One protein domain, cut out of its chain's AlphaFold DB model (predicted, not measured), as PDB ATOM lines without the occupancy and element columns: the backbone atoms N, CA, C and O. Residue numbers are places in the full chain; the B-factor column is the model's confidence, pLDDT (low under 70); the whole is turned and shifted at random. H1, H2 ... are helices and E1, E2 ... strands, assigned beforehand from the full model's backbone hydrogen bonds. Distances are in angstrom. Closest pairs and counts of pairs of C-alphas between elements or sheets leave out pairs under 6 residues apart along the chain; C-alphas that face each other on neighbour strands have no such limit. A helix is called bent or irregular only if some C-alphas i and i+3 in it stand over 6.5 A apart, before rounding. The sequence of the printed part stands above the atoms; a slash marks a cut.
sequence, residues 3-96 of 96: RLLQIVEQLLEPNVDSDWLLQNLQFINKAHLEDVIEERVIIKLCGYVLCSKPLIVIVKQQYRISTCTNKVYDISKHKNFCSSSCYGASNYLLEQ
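Overview. This is residues 3 to 96 of the 96 residues of the protein "RNA polymerase II subunit B1 CTD phosphatase RPAP2 homolog" of Harpegnathos saltator (UniProt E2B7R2). A small helical body has one thin two-stranded arm, the hairpin E1 and E2, whose residues 66 to 71 stick out at the far end. In the body, H3 and H4 make a V that meets near the first residue of H3 and the last of H4; H1 packs on H3, H2 is near H1, and a long stretch with no named element, residues 43 to 62, links H3 to the arm. The printed part has 94 residues, with four named helices and two named strands in the order H1 H2 H3 E1 E2 H4; the strands are antiparallel, and the class is mostly helix. The whole is compact by its radius of gyration of the C-alphas, 14.3 A, but elongated in outline, spanning 47 by 27 by 19 A, with the arm at one end of the length.

Along the chain. H1 is residues 3 to 12, 14.9 A long, with C-alpha 3 at (233.217, 167.640, 285.738). H2 is residues 18 to 27, 15.1 A long, and is irregular: C-alphas 23 and 26 are 7.1 A apart. H3, residues 30 to 42, is the longest helix at 18.7 A. E1 is residues 63 to 66 and E2 is residues 71 to 74, with C-alpha 66 at (242.170, 206.575, 305.389). H4 is residues 84 to 94, 15.2 A long, with C-alpha 94 at (241.216, 181.278, 297.935).

Arrangement. H3 touches H1, the closest C-alphas being those of Leu 12 and Arg 40, 5.8 A apart. These two helices run the same way at a steep tilt of 39 degrees. H3 only just touches H4, with 3 pairs of C-alphas within 8 A and with residues 30 to 34 of H3 alone; the closest C-alphas, of Lys 30 and Leu 94, are 5.3 A apart. They run opposite ways at a tilt of 36 degrees, only just steep. H1 and H2 are close but not clearly touching, the closest C-alphas being those of Leu 4 and Phe 27, 6.9 A apart. H2 and H3 are apart, and so are H1 and H4. In the hairpin of E1 and E2, at 155 degrees between directions, N 64 and O 73 are 2.8 A apart and N 66 and O 71 are 2.9 A apart, within hydrogen-bond range. In H1, H3 and H4 every O i to N i+4 pair is within hydrogen-bond range; in H2, 4 of 6 are.

Size, cuts and confidence. The C-alphas of Arg 3 and Cys 68, the two farthest apart, are 48.8 A apart. The printed part has no cut and ends at Gln 96, the chain's last residue. The link from H3 to E1 is long, 20 residues. The mean pLDDT of the printed part is 85.8, and residues 57 to 62 are under 70.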
ATOM      1  N   ARG A   3     233.438 167.516 284.285       81.06
ATOM      2  CA  ARG A   3     233.217 167.640 285.738       81.06
ATOM      3  C   ARG A   3     233.493 169.041 286.299       81.06
ATOM      4  O   ARG A   3     232.751 169.492 287.157       81.06
ATOM      5  N   LEU A   4     234.534 169.726 285.820       84.38
ATOM      6  CA  LEU A   4     234.873 171.077 286.289       84.38
ATOM      7  C   LEU A   4     233.803 172.098 285.886       84.38
ATOM      8  O   LEU A   4     233.416 172.919 286.705       84.38
ATOM      9  N   LEU A   5     233.307 172.004 284.649       86.06
ATOM     10  CA  LEU A   5     232.267 172.895 284.138       86.06
ATOM     11  C   LEU A   5     231.007 172.807 285.007       86.06
ATOM     12  O   LEU A   5     230.542 173.825 285.499       86.06
ATOM     13  N   GLN A   6     230.548 171.586 285.299       89.12
ATOM     14  CA  GLN A   6     229.392 171.356 286.172       89.12
ATOM     15  C   GLN A   6     229.599 171.912 287.582       89.12
ATOM     16  O   GLN A   6     228.660 172.411 288.195       89.12
ATOM     17  N   ILE A   7     230.825 171.822 288.108       90.31
ATOM     18  CA  ILE A   7     231.148 172.389 289.417       90.31
ATOM     19  C   ILE A   7     231.039 173.914 289.364       90.31
ATOM     20  O   ILE A   7     230.377 174.497 290.212       90.31
ATOM     21  N   VAL A   8     231.649 174.555 288.364       89.88
ATOM     22  CA  VAL A   8     231.608 176.014 288.188       89.88
ATOM     23  C   VAL A   8     230.174 176.507 288.005       89.88
ATOM     24  O   VAL A   8     229.775 177.435 288.698       89.88
ATOM     25  N   GLU A   9     229.380 175.854 287.154       90.19
ATOM     26  CA  GLU A   9     227.965 176.187 286.943       90.19
ATOM     27  C   GLU A   9     227.175 176.121 288.254       90.19
ATOM     28  O   GLU A   9     226.473 177.068 288.605       90.19
ATOM     29  N   GLN A  10     227.359 175.056 289.040       91.44
ATOM     30  CA  GLN A  10     226.703 174.926 290.340       91.44
ATOM     31  C   GLN A  10     227.121 176.035 291.316       91.44
ATOM     32  O   GLN A  10     226.304 176.479 292.117       91.44
ATOM     33  N   LEU A  11     228.369 176.511 291.258       91.75
ATOM     34  CA  LEU A  11     228.849 177.604 292.106       91.75
ATOM     35  C   LEU A  11     228.295 178.974 291.722       91.75
ATOM     36  O   LEU A  11     228.446 179.908 292.508       91.75
ATOM     37  N   LEU A  12     227.671 179.130 290.554       91.31
ATOM     38  CA  LEU A  12     226.972 180.363 290.177       91.31
ATOM     39  C   LEU A  12     225.555 180.417 290.757       91.31
ATOM     40  O   LEU A  12     224.992 181.502 290.910       91.31
ATOM     41  N   GLU A  13     225.012 179.270 291.163       90.81
ATOM     42  CA  GLU A  13     223.683 179.195 291.749       90.81
ATOM     43  C   GLU A  13     223.628 179.870 293.133       90.81
ATOM     44  O   GLU A  13     224.599 179.877 293.901       90.81
ATOM     45  N   PRO A  14     222.476 180.447 293.511       87.25
ATOM     46  CA  PRO A  14     222.325 181.112 294.800       87.25
ATOM     47  C   PRO A  14     222.376 180.148 295.988       87.25
ATOM     48  O   PRO A  14     222.739 180.578 297.081       87.25
ATOM     49  N   ASN A  15     222.049 178.870 295.800       87.62
ATOM     50  CA  ASN A  15     221.924 177.888 296.878       87.62
ATOM     51  C   ASN A  15     222.939 176.754 296.701       87.62
ATOM     52  O   ASN A  15     222.591 175.653 296.278       87.62
ATOM     53  N   VAL A  16     224.202 177.040 297.012       91.50
ATOM     54  CA  VAL A  16     225.258 176.023 297.046       91.50
ATOM     55  C   VAL A  16     225.254 175.344 298.411       91.50
ATOM     56  O   VAL A  16     225.271 176.013 299.444       91.50
ATOM     57  N   ASP A  17     225.248 174.016 298.407       92.75
ATOM     58  CA  ASP A  17     225.362 173.210 299.618       92.75
ATOM     59  C   ASP A  17     226.815 173.172 300.129       92.75
ATOM     60  O   ASP A  17     227.766 173.040 299.350       92.75
ATOM     61  N   SER A  18     226.998 173.304 301.445       90.69
ATOM     62  CA  SER A  18     228.328 173.358 302.061       90.69
ATOM     63  C   SER A  18     229.074 172.031 301.980       90.69
ATOM     64  O   SER A  18     230.270 172.027 301.691       90.69
ATOM     65  N   ASP A  19     228.389 170.913 302.209       91.94
ATOM     66  CA  ASP A  19     228.993 169.582 302.153       91.94
ATOM     67  C   ASP A  19     229.389 169.231 300.716       91.94
ATOM     68  O   ASP A  19     230.491 168.736 300.466       91.94
ATOM     69  N   TRP A  20     228.534 169.572 299.752       92.69
ATOM     70  CA  TRP A  20     228.833 169.441 298.332       92.69
ATOM     71  C   TRP A  20     230.054 170.276 297.932       92.69
ATOM     72  O   TRP A  20     230.937 169.774 297.233       92.69
ATOM     73  N   LEU A  21     230.145 171.528 298.396       91.19
ATOM     74  CA  LEU A  21     231.294 172.389 298.119       91.19
ATOM     75  C   LEU A  21     232.590 171.757 298.644       91.19
ATOM     76  O   LEU A  21     233.567 171.681 297.901       91.19
ATOM     77  N   LEU A  22     232.596 171.247 299.879       90.44
ATOM     78  CA  LEU A  22     233.772 170.601 300.474       90.44
ATOM     79  C   LEU A  22     234.230 169.369 299.681       90.44
ATOM     80  O   LEU A  22     235.426 169.182 299.468       90.44
ATOM     81  N   GLN A  23     233.296 168.553 299.189       91.25
ATOM     82  CA  GLN A  23     233.622 167.375 298.375       91.25
ATOM     83  C   GLN A  23     234.231 167.737 297.011       91.25
ATOM     84  O   GLN A  23     235.030 166.969 296.458       91.25
ATOM     85  N   ASN A  24     233.854 168.896 296.464       90.19
ATOM     86  CA  ASN A  24     234.266 169.343 295.135       90.19
ATOM     87  C   ASN A  24     235.425 170.352 295.144       90.19
ATOM     88  O   ASN A  24     236.028 170.577 294.096       90.19
ATOM     89  N   LEU A  25     235.794 170.892 296.312       86.81
ATOM     90  CA  LEU A  25     236.854 171.895 296.480       86.81
ATOM     91  C   LEU A  25     238.200 171.446 295.902       86.81
ATOM     92  O   LEU A  25     238.880 172.229 295.255       86.81
ATOM     93  N   GLN A  26     238.528 170.158 296.034       87.56
ATOM     94  CA  GLN A  26     239.757 169.551 295.500       87.56
ATOM     95  C   GLN A  26     239.922 169.665 293.970       87.56
ATOM     96  O   GLN A  26     241.017 169.459 293.453       87.56
ATOM     97  N   PHE A  27     238.840 169.932 293.229       87.19
ATOM     98  CA  PHE A  27     238.864 170.055 291.767       87.19
ATOM     99  C   PHE A  27     238.953 171.509 291.296       87.19
ATOM    100  O   PHE A  27     239.086 171.759 290.097       87.19
ATOM    101  N   ILE A  28     238.855 172.463 292.220       88.31
ATOM    102  CA  ILE A  28     238.825 173.891 291.939       88.31
ATOM    103  C   ILE A  28     240.177 174.466 292.359       88.31
ATOM    104  O   ILE A  28     240.714 174.115 293.403       88.31
ATOM    105  N   ASN A  29     240.747 175.334 291.530       89.38
ATOM    106  CA  ASN A  29     241.947 176.078 291.886       89.38
ATOM    107  C   ASN A  29     241.567 177.536 292.170       89.38
ATOM    108  O   ASN A  29     240.440 177.969 291.913       89.38
ATOM    109  N   LYS A  30     242.532 178.308 292.661       90.00
ATOM    110  CA  LYS A  30     242.336 179.727 292.949       90.00
ATOM    111  C   LYS A  30     241.775 180.519 291.761       90.00
ATOM    112  O   LYS A  30     240.845 181.291 291.957       90.00
ATOM    113  N   ALA A  31     242.294 180.301 290.551       89.38
ATOM    114  CA  ALA A  31     241.846 181.025 289.360       89.38
ATOM    115  C   ALA A  31     240.362 180.755 289.058       89.38
ATOM    116  O   ALA A  31     239.598 181.691 288.867       89.38
ATOM    117  N   HIS A  32     239.927 179.495 289.141       90.50
ATOM    118  CA  HIS A  32     238.521 179.133 288.957       90.50
ATOM    119  C   HIS A  32     237.606 179.795 290.002       90.50
ATOM    120  O   HIS A  32     236.494 180.198 289.675       90.50
ATOM    121  N   LEU A  33     238.045 179.909 291.263       90.56
ATOM    122  CA  LEU A  33     237.282 180.616 292.298       90.56
ATOM    123  C   LEU A  33     237.223 182.126 292.038       90.56
ATOM    124  O   LEU A  33     236.180 182.731 292.275       90.56
ATOM    125  N   GLU A  34     238.316 182.733 291.568       91.25
ATOM    126  CA  GLU A  34     238.340 184.146 291.177       91.25
ATOM    127  C   GLU A  34     237.357 184.413 290.025       91.25
ATOM    128  O   GLU A  34     236.534 185.320 290.153       91.25
ATOM    129  N   ASP A  35     237.337 183.561 288.995       89.94
ATOM    130  CA  ASP A  35     236.379 183.653 287.883       89.94
ATOM    131  C   ASP A  35     234.925 183.512 288.374       89.94
ATOM    132  O   ASP A  35     234.059 184.318 288.033       89.94
ATOM    133  N   VAL A  36     234.645 182.534 289.247       92.44
ATOM    134  CA  VAL A  36     233.314 182.348 289.858       92.44
ATOM    135  C   VAL A  36     232.876 183.586 290.641       92.44
ATOM    136  O   VAL A  36     231.709 183.976 290.578       92.44
ATOM    137  N   ILE A  37     233.784 184.215 291.394       91.31
ATOM    138  CA  ILE A  37     233.490 185.449 292.133       91.31
ATOM    139  C   ILE A  37     233.093 186.562 291.159       91.31
ATOM    140  O   ILE A  37     232.117 187.265 291.425       91.31
ATOM    141  N   GLU A  38     233.817 186.733 290.051       88.94
ATOM    142  CA  GLU A  38     233.512 187.758 289.050       88.94
ATOM    143  C   GLU A  38     232.165 187.508 288.362       88.94
ATOM    144  O   GLU A  38     231.317 188.403 288.338       88.94
ATOM    145  N   GLU A  39     231.910 186.281 287.905       90.38
ATOM    146  CA  GLU A  39     230.645 185.885 287.274       90.38
ATOM    147  C   GLU A  39     229.447 186.077 288.219       90.38
ATOM    148  O   GLU A  39     228.427 186.662 287.837       90.38
ATOM    149  N   ARG A  40     229.581 185.703 289.503       92.06
ATOM    150  CA  ARG A  40     228.546 185.955 290.526       92.06
ATOM    151  C   ARG A  40     228.246 187.445 290.678       92.06
ATOM    152  O   ARG A  40     227.088 187.835 290.828       92.06
ATOM    153  N   VAL A  41     229.261 188.300 290.607       88.62
ATOM    154  CA  VAL A  41     229.081 189.755 290.709       88.62
ATOM    155  C   VAL A  41     228.383 190.321 289.472       88.62
ATOM    156  O   VAL A  41     227.529 191.200 289.621       88.62
ATOM    157  N   ILE A  42     228.677 189.799 288.274       86.31
ATOM    158  CA  ILE A  42     227.998 190.178 287.022       86.31
ATOM    159  C   ILE A  42     226.490 189.910 287.128       86.31
ATOM    160  O   ILE A  42     225.684 190.788 286.802       86.31
ATOM    161  N   ILE A  43     226.095 188.756 287.681       88.81
ATOM    162  CA  ILE A  43     224.684 188.412 287.942       88.81
ATOM    163  C   ILE A  43     224.109 189.067 289.215       88.81
ATOM    164  O   ILE A  43     222.980 188.777 289.610       88.81
ATOM    165  N   LYS A  44     224.845 190.001 289.837       88.88
ATOM    166  CA  LYS A  44     224.463 190.765 291.041       88.88
ATOM    167  C   LYS A  44     224.240 189.902 292.282       88.88
ATOM    168  O   LYS A  44     223.384 190.208 293.114       88.88
ATOM    169  N   LEU A  45     225.042 188.863 292.447       91.88
ATOM    170  CA  LEU A  45     225.061 187.988 293.609       91.88
ATOM    171  C   LEU A  45     226.362 188.179 294.394       91.88
ATOM    172  O   LEU A  45     227.386 188.585 293.850       91.88
ATOM    173  N   CYS A  46     226.332 187.923 295.701       92.88
ATOM    174  CA  CYS A  46     227.549 187.950 296.503       92.88
ATOM    175  C   CYS A  46     228.566 186.939 295.951       92.88
ATOM    176  O   CYS A  46     228.240 185.767 295.780       92.88
ATOM    177  N   GLY A  47     229.817 187.363 295.772       91.88
ATOM    178  CA  GLY A  47     230.906 186.521 295.275       91.88
ATOM    179  C   GLY A  47     231.271 185.346 296.185       91.88
ATOM    180  O   GLY A  47     231.893 184.393 295.737       91.88
ATOM    181  N   TYR A  48     230.853 185.357 297.455       94.50
ATOM    182  CA  TYR A  48     231.024 184.190 298.316       94.50
ATOM    183  C   TYR A  48     230.031 183.100 297.903       94.50
ATOM    184  O   TYR A  48     228.819 183.311 297.958       94.50
ATOM    185  N   VAL A  49     230.553 181.936 297.514       92.94
ATOM    186  CA  VAL A  49     229.791 180.847 296.880       92.94
ATOM    187  C   VAL A  49     228.651 180.286 297.738       92.94
ATOM    188  O   VAL A  49     227.619 179.915 297.197       92.94
ATOM    189  N   LEU A  50     228.775 180.305 299.071       93.81
ATOM    190  CA  LEU A  50     227.710 179.868 299.991       93.81
ATOM    191  C   LEU A  50     226.728 180.993 300.371       93.81
ATOM    192  O   LEU A  50     225.865 180.809 301.227       93.81
ATOM    193  N   CYS A  51     226.862 182.189 299.792       94.00
ATOM    194  CA  CYS A  51     225.999 183.326 300.097       94.00
ATOM    195  C   CYS A  51     225.021 183.620 298.962       94.00
ATOM    196  O   CYS A  51     225.416 184.046 297.881       94.00
ATOM    197  N   SER A  52     223.729 183.522 299.260       92.69
ATOM    198  CA  SER A  52     222.636 183.815 298.324       92.69
ATOM    199  C   SER A  52     222.221 185.291 298.301       92.69
ATOM    200  O   SER A  52     221.225 185.645 297.673       92.69
ATOM    201  N   LYS A  53     222.913 186.174 299.037       92.00
ATOM    202  CA  LYS A  53     222.503 187.582 299.147       92.00
ATOM    203  C   LYS A  53     222.814 188.336 297.848       92.00
ATOM    204  O   LYS A  53     223.961 188.290 297.396       92.00
ATOM    205  N   PRO A  54     221.850 189.084 297.285       89.62
ATOM    206  CA  PRO A  54     222.103 189.918 296.119       89.62
ATOM    207  C   PRO A  54     222.971 191.131 296.477       89.62
ATOM    208  O   PRO A  54     222.888 191.683 297.579       89.62
ATOM    209  N   LEU A  55     223.779 191.583 295.522       86.81
ATOM    210  CA  LEU A  55     224.518 192.839 295.599       86.81
ATOM    211  C   LEU A  55     223.607 193.976 295.129       86.81
ATOM    212  O   LEU A  55     223.381 194.184 293.939       86.81
ATOM    213  N   ILE A  56     223.064 194.720 296.092       71.31
ATOM    214  CA  ILE A  56     222.096 195.803 295.847       71.31
ATOM    215  C   ILE A  56     222.800 197.066 295.312       71.31
ATOM    216  O   ILE A  56     222.189 197.899 294.648       71.31
ATOM    217  N   VAL A  57     224.103 197.214 295.579       65.00
ATOM    218  CA  VAL A  57     224.855 198.442 295.302       65.00
ATOM    219  C   VAL A  57     226.108 198.128 294.490       65.00
ATOM    220  O   VAL A  57     227.084 197.598 295.013       65.00
ATOM    221  N   ILE A  58     226.116 198.534 293.220       60.62
ATOM    222  CA  ILE A  58     227.345 198.596 292.421       60.62
ATOM    223  C   ILE A  58     228.096 199.860 292.853       60.62
ATOM    224  O   ILE A  58     227.861 200.961 292.352       60.62
ATOM    225  N   VAL A  59     228.975 199.729 293.846       60.00
ATOM    226  CA  VAL A  59     229.791 200.851 294.325       60.00
ATOM    227  C   VAL A  59     230.801 201.222 293.232       60.00
ATOM    228  O   VAL A  59     231.746 200.483 292.967       60.00
ATOM    229  N   LYS A  60     230.660 202.390 292.596       59.16
ATOM    230  CA  LYS A  60     231.602 202.850 291.549       59.16
ATOM    231  C   LYS A  60     232.993 203.236 292.087       59.16
ATOM    232  O   LYS A  60     233.960 203.265 291.340       59.16
ATOM    233  N   GLN A  61     233.121 203.490 293.389       63.81
ATOM    234  CA  GLN A  61     234.337 204.026 294.020       63.81
ATOM    235  C   GLN A  61     235.422 202.964 294.250       63.81
ATOM    236  O   GLN A  61     235.233 202.100 295.089       63.81
ATOM    237  N   GLN A  62     236.544 202.978 293.530       65.44
ATOM    238  CA  GLN A  62     237.585 201.926 293.599       65.44
ATOM    239  C   GLN A  62     238.520 202.028 294.817       65.44
ATOM    240  O   GLN A  62     238.968 201.008 295.334       65.44
ATOM    241  N   TYR A  63     238.741 203.234 295.345       74.19
ATOM    242  CA  TYR A  63     239.699 203.470 296.427       74.19
ATOM    243  C   TYR A  63     239.058 204.140 297.644       74.19
ATOM    244  O   TYR A  63     238.193 205.013 297.516       74.19
ATOM    245  N   ARG A  64     239.518 203.761 298.839       77.44
ATOM    246  CA  ARG A  64     239.196 204.422 300.110       77.44
ATOM    247  C   ARG A  64     240.466 204.984 300.733       77.44
ATOM    248  O   ARG A  64     241.385 204.237 301.053       77.44
ATOM    249  N   ILE A  65     240.490 206.295 300.952       81.94
ATOM    250  CA  ILE A  65     241.590 206.973 301.642       81.94
ATOM    251  C   ILE A  65     241.278 206.985 303.137       81.94
ATOM    252  O   ILE A  65     240.219 207.447 303.559       81.94
ATOM    253  N   SER A  66     242.201 206.465 303.936       79.19
ATOM    254  CA  SER A  66     242.170 206.575 305.389       79.19
ATOM    255  C   SER A  66     243.153 207.650 305.819       79.19
ATOM    256  O   SER A  66     244.366 207.456 305.725       79.19
ATOM    257  N   THR A  67     242.639 208.780 306.295       85.38
ATOM    258  CA  THR A  67     243.456 209.912 306.752       85.38
ATOM    259  C   THR A  67     244.126 209.648 308.099       85.38
ATOM    260  O   THR A  67     245.181 210.210 308.359       85.38
ATOM    261  N   CYS A  68     243.583 208.748 308.930       85.94
ATOM    262  CA  CYS A  68     244.196 208.391 310.213       85.94
ATOM    263  C   CYS A  68     245.460 207.534 310.057       85.94
ATOM    264  O   CYS A  68     246.366 207.618 310.878       85.94
ATOM    265  N   THR A  69     245.542 206.727 308.998       83.81
ATOM    266  CA  THR A  69     246.708 205.878 308.708       83.81
ATOM    267  C   THR A  69     247.491 206.337 307.483       83.81
ATOM    268  O   THR A  69     248.472 205.693 307.129       83.81
ATOM    269  N   ASN A  70     247.033 207.395 306.807       82.31
ATOM    270  CA  ASN A  70     247.526 207.871 305.513       82.31
ATOM    271  C   ASN A  70     247.695 206.741 304.473       82.31
ATOM    272  O   ASN A  70     248.701 206.654 303.772       82.31
ATOM    273  N   LYS A  71     246.717 205.822 304.423       81.88
ATOM    274  CA  LYS A  71     246.729 204.641 303.540       81.88
ATOM    275  C   LYS A  71     245.593 204.709 302.531       81.88
ATOM    276  O   LYS A  71     244.462 205.047 302.885       81.88
ATOM    277  N   VAL A  72     245.900 204.336 301.292       79.06
ATOM    278  CA  VAL A  72     244.921 204.128 300.223       79.06
ATOM    279  C   VAL A  72     244.602 202.639 300.173       79.06
ATOM    280  O   VAL A  72     245.478 201.819 299.913       79.06
ATOM    281  N   TYR A  73     243.354 202.291 300.461       71.06
ATOM    282  CA  TYR A  73     242.848 200.930 300.359       71.06
ATOM    283  C   TYR A  73     242.156 200.758 299.013       71.06
ATOM    284  O   TYR A  73     241.262 201.538 298.679       71.06
ATOM    285  N   ASP A  74     242.534 199.726 298.264       72.62
ATOM    286  CA  ASP A  74     241.738 199.269 297.130       72.62
ATOM    287  C   ASP A  74     240.526 198.505 297.670       72.62
ATOM    288  O   ASP A  74     240.654 197.444 298.283       72.62
ATOM    289  N   ILE A  75     239.340 199.086 297.503       72.62
ATOM    290  CA  ILE A  75     238.087 198.480 297.960       72.62
ATOM    291  C   ILE A  75     237.384 197.719 296.841       72.62
ATOM    292  O   ILE A  75     236.309 197.176 297.075       72.62
ATOM    293  N   SER A  76     237.967 197.655 295.641       71.62
ATOM    294  CA  SER A  76     237.352 197.037 294.464       71.62
ATOM    295  C   SER A  76     236.982 195.582 294.730       71.62
ATOM    296  O   SER A  76     235.849 195.199 294.463       71.62
ATOM    297  N   LYS A  77     237.864 194.819 295.389       71.19
ATOM    298  CA  LYS A  77     237.600 193.418 295.754       71.19
ATOM    299  C   LYS A  77     236.516 193.261 296.824       71.19
ATOM    300  O   LYS A  77     235.736 192.322 296.766       71.19
ATOM    301  N   HIS A  78     236.418 194.182 297.784       74.62
ATOM    302  CA  HIS A  78     235.422 194.086 298.859       74.62
ATOM    303  C   HIS A  78     233.989 194.321 298.348       74.62
ATOM    304  O   HIS A  78     233.028 193.836 298.942       74.62
ATOM    305  N   LYS A  79     233.820 195.041 297.235       79.31
ATOM    306  CA  LYS A  79     232.500 195.277 296.619       79.31
ATOM    307  C   LYS A  79     231.867 194.029 296.036       79.31
ATOM    308  O   LYS A  79     230.655 194.006 295.846       79.31
ATOM    309  N   ASN A  80     232.674 193.010 295.773       87.19
ATOM    310  CA  ASN A  80     232.195 191.739 295.258       87.19
ATOM    311  C   ASN A  80     231.406 190.967 296.329       87.19
ATOM    312  O   ASN A  80     230.800 189.942 296.041       87.19
ATOM    313  N   PHE A  81     231.380 191.453 297.576       91.25
ATOM    314  CA  PHE A  81     230.791 190.762 298.712       91.25
ATOM    315  C   PHE A  81     229.766 191.628 299.443       91.25
ATOM    316  O   PHE A  81     229.923 192.838 299.589       91.25
ATOM    317  N   CYS A  82     228.718 190.993 299.971       90.31
ATOM    318  CA  CYS A  82     227.663 191.688 300.708       90.31
ATOM    319  C   CYS A  82     228.092 192.121 302.125       90.31
ATOM    320  O   CYS A  82     227.377 192.875 302.781       90.31
ATOM    321  N   SER A  83     229.202 191.588 302.647       89.25
ATOM    322  CA  SER A  83     229.709 191.865 303.995       89.25
ATOM    323  C   SER A  83     231.200 191.535 304.113       89.25
ATOM    324  O   SER A  83     231.725 190.736 303.335       89.25
ATOM    325  N   SER A  84     231.866 192.099 305.125       87.81
ATOM    326  CA  SER A  84     233.263 191.781 305.455       87.81
ATOM    327  C   SER A  84     233.457 190.312 305.840       87.81
ATOM    328  O   SER A  84     234.493 189.733 305.531       87.81
ATOM    329  N   SER A  85     232.450 189.683 306.452       91.88
ATOM    330  CA  SER A  85     232.462 188.252 306.765       91.88
ATOM    331  C   SER A  85     232.529 187.397 305.499       91.88
ATOM    332  O   SER A  85     233.337 186.479 305.432       91.88
ATOM    333  N   CYS A  86     231.736 187.724 304.472       93.19
ATOM    334  CA  CYS A  86     231.779 187.016 303.188       93.19
ATOM    335  C   CYS A  86     233.108 187.238 302.457       93.19
ATOM    336  O   CYS A  86     233.630 186.299 301.867       93.19
ATOM    337  N   TYR A  87     233.671 188.448 302.534       91.31
ATOM    338  CA  TYR A  87     235.002 188.726 301.992       91.31
ATOM    339  C   TYR A  87     236.079 187.873 302.677       91.31
ATOM    340  O   TYR A  87     236.856 187.209 301.998       91.31
ATOM    341  N   GLY A  88     236.086 187.826 304.013       91.81
ATOM    342  CA  GLY A  88     237.033 187.013 304.781       91.81
ATOM    343  C   GLY A  88     236.889 185.514 304.515       91.81
ATOM    344  O   GLY A  88     237.885 184.842 304.271       91.81
ATOM    345  N   ALA A  89     235.655 185.001 304.488       92.50
ATOM    346  CA  ALA A  89     235.384 183.596 304.179       92.50
ATOM    347  C   ALA A  89     235.813 183.224 302.751       92.50
ATOM    348  O   ALA A  89     236.389 182.161 302.535       92.50
ATOM    349  N   SER A  90     235.578 184.108 301.780       92.50
ATOM    350  CA  SER A  90     236.020 183.893 300.403       92.50
ATOM    351  C   SER A  90     237.541 183.936 300.274       92.50
ATOM    352  O   SER A  90     238.098 183.109 299.565       92.50
ATOM    353  N   ASN A  91     238.216 184.863 300.960       91.56
ATOM    354  CA  ASN A  91     239.679 184.905 300.986       91.56
ATOM    355  C   ASN A  91     240.258 183.626 301.595       91.56
ATOM    356  O   ASN A  91     241.178 183.062 301.020       91.56
ATOM    357  N   TYR A  92     239.681 183.140 302.697       91.38
ATOM    358  CA  TYR A  92     240.103 181.882 303.306       91.38
ATOM    359  C   TYR A  92     240.013 180.708 302.321       91.38
ATOM    360  O   TYR A  92     240.926 179.894 302.272       91.38
ATOM    361  N   LEU A  93     238.948 180.641 301.509       88.50
ATOM    362  CA  LEU A  93     238.804 179.621 300.462       88.50
ATOM    363  C   LEU A  93     239.817 179.773 299.319       88.50
ATOM    364  O   LEU A  93     240.232 178.770 298.757       88.50
ATOM    365  N   LEU A  94     240.209 181.002 298.971       88.44
ATOM    366  CA  LEU A  94     241.216 181.278 297.935       88.44
ATOM    367  C   LEU A  94     242.653 180.950 298.377       88.44
ATOM    368  O   LEU A  94     243.556 180.931 297.538       88.44
ATOM    369  N   GLU A  95     242.870 180.775 299.682       86.44
ATOM    370  CA  GLU A  95     244.164 180.465 300.299       86.44
ATOM    371  C   GLU A  95     244.353 178.966 300.601       86.44
ATOM    372  O   GLU A  95     245.453 178.586 301.006       86.44
ATOM    373  N   GLN A  96     243.318 178.135 300.410       72.81
ATOM    374  CA  GLN A  96     243.416 176.666 300.463       72.81
ATOM    375  C   GLN A  96     243.926 176.095 299.137       72.81
ATOM    376  O   GLN A  96     244.671 175.092 299.194       72.81
TER     377      GLN A  96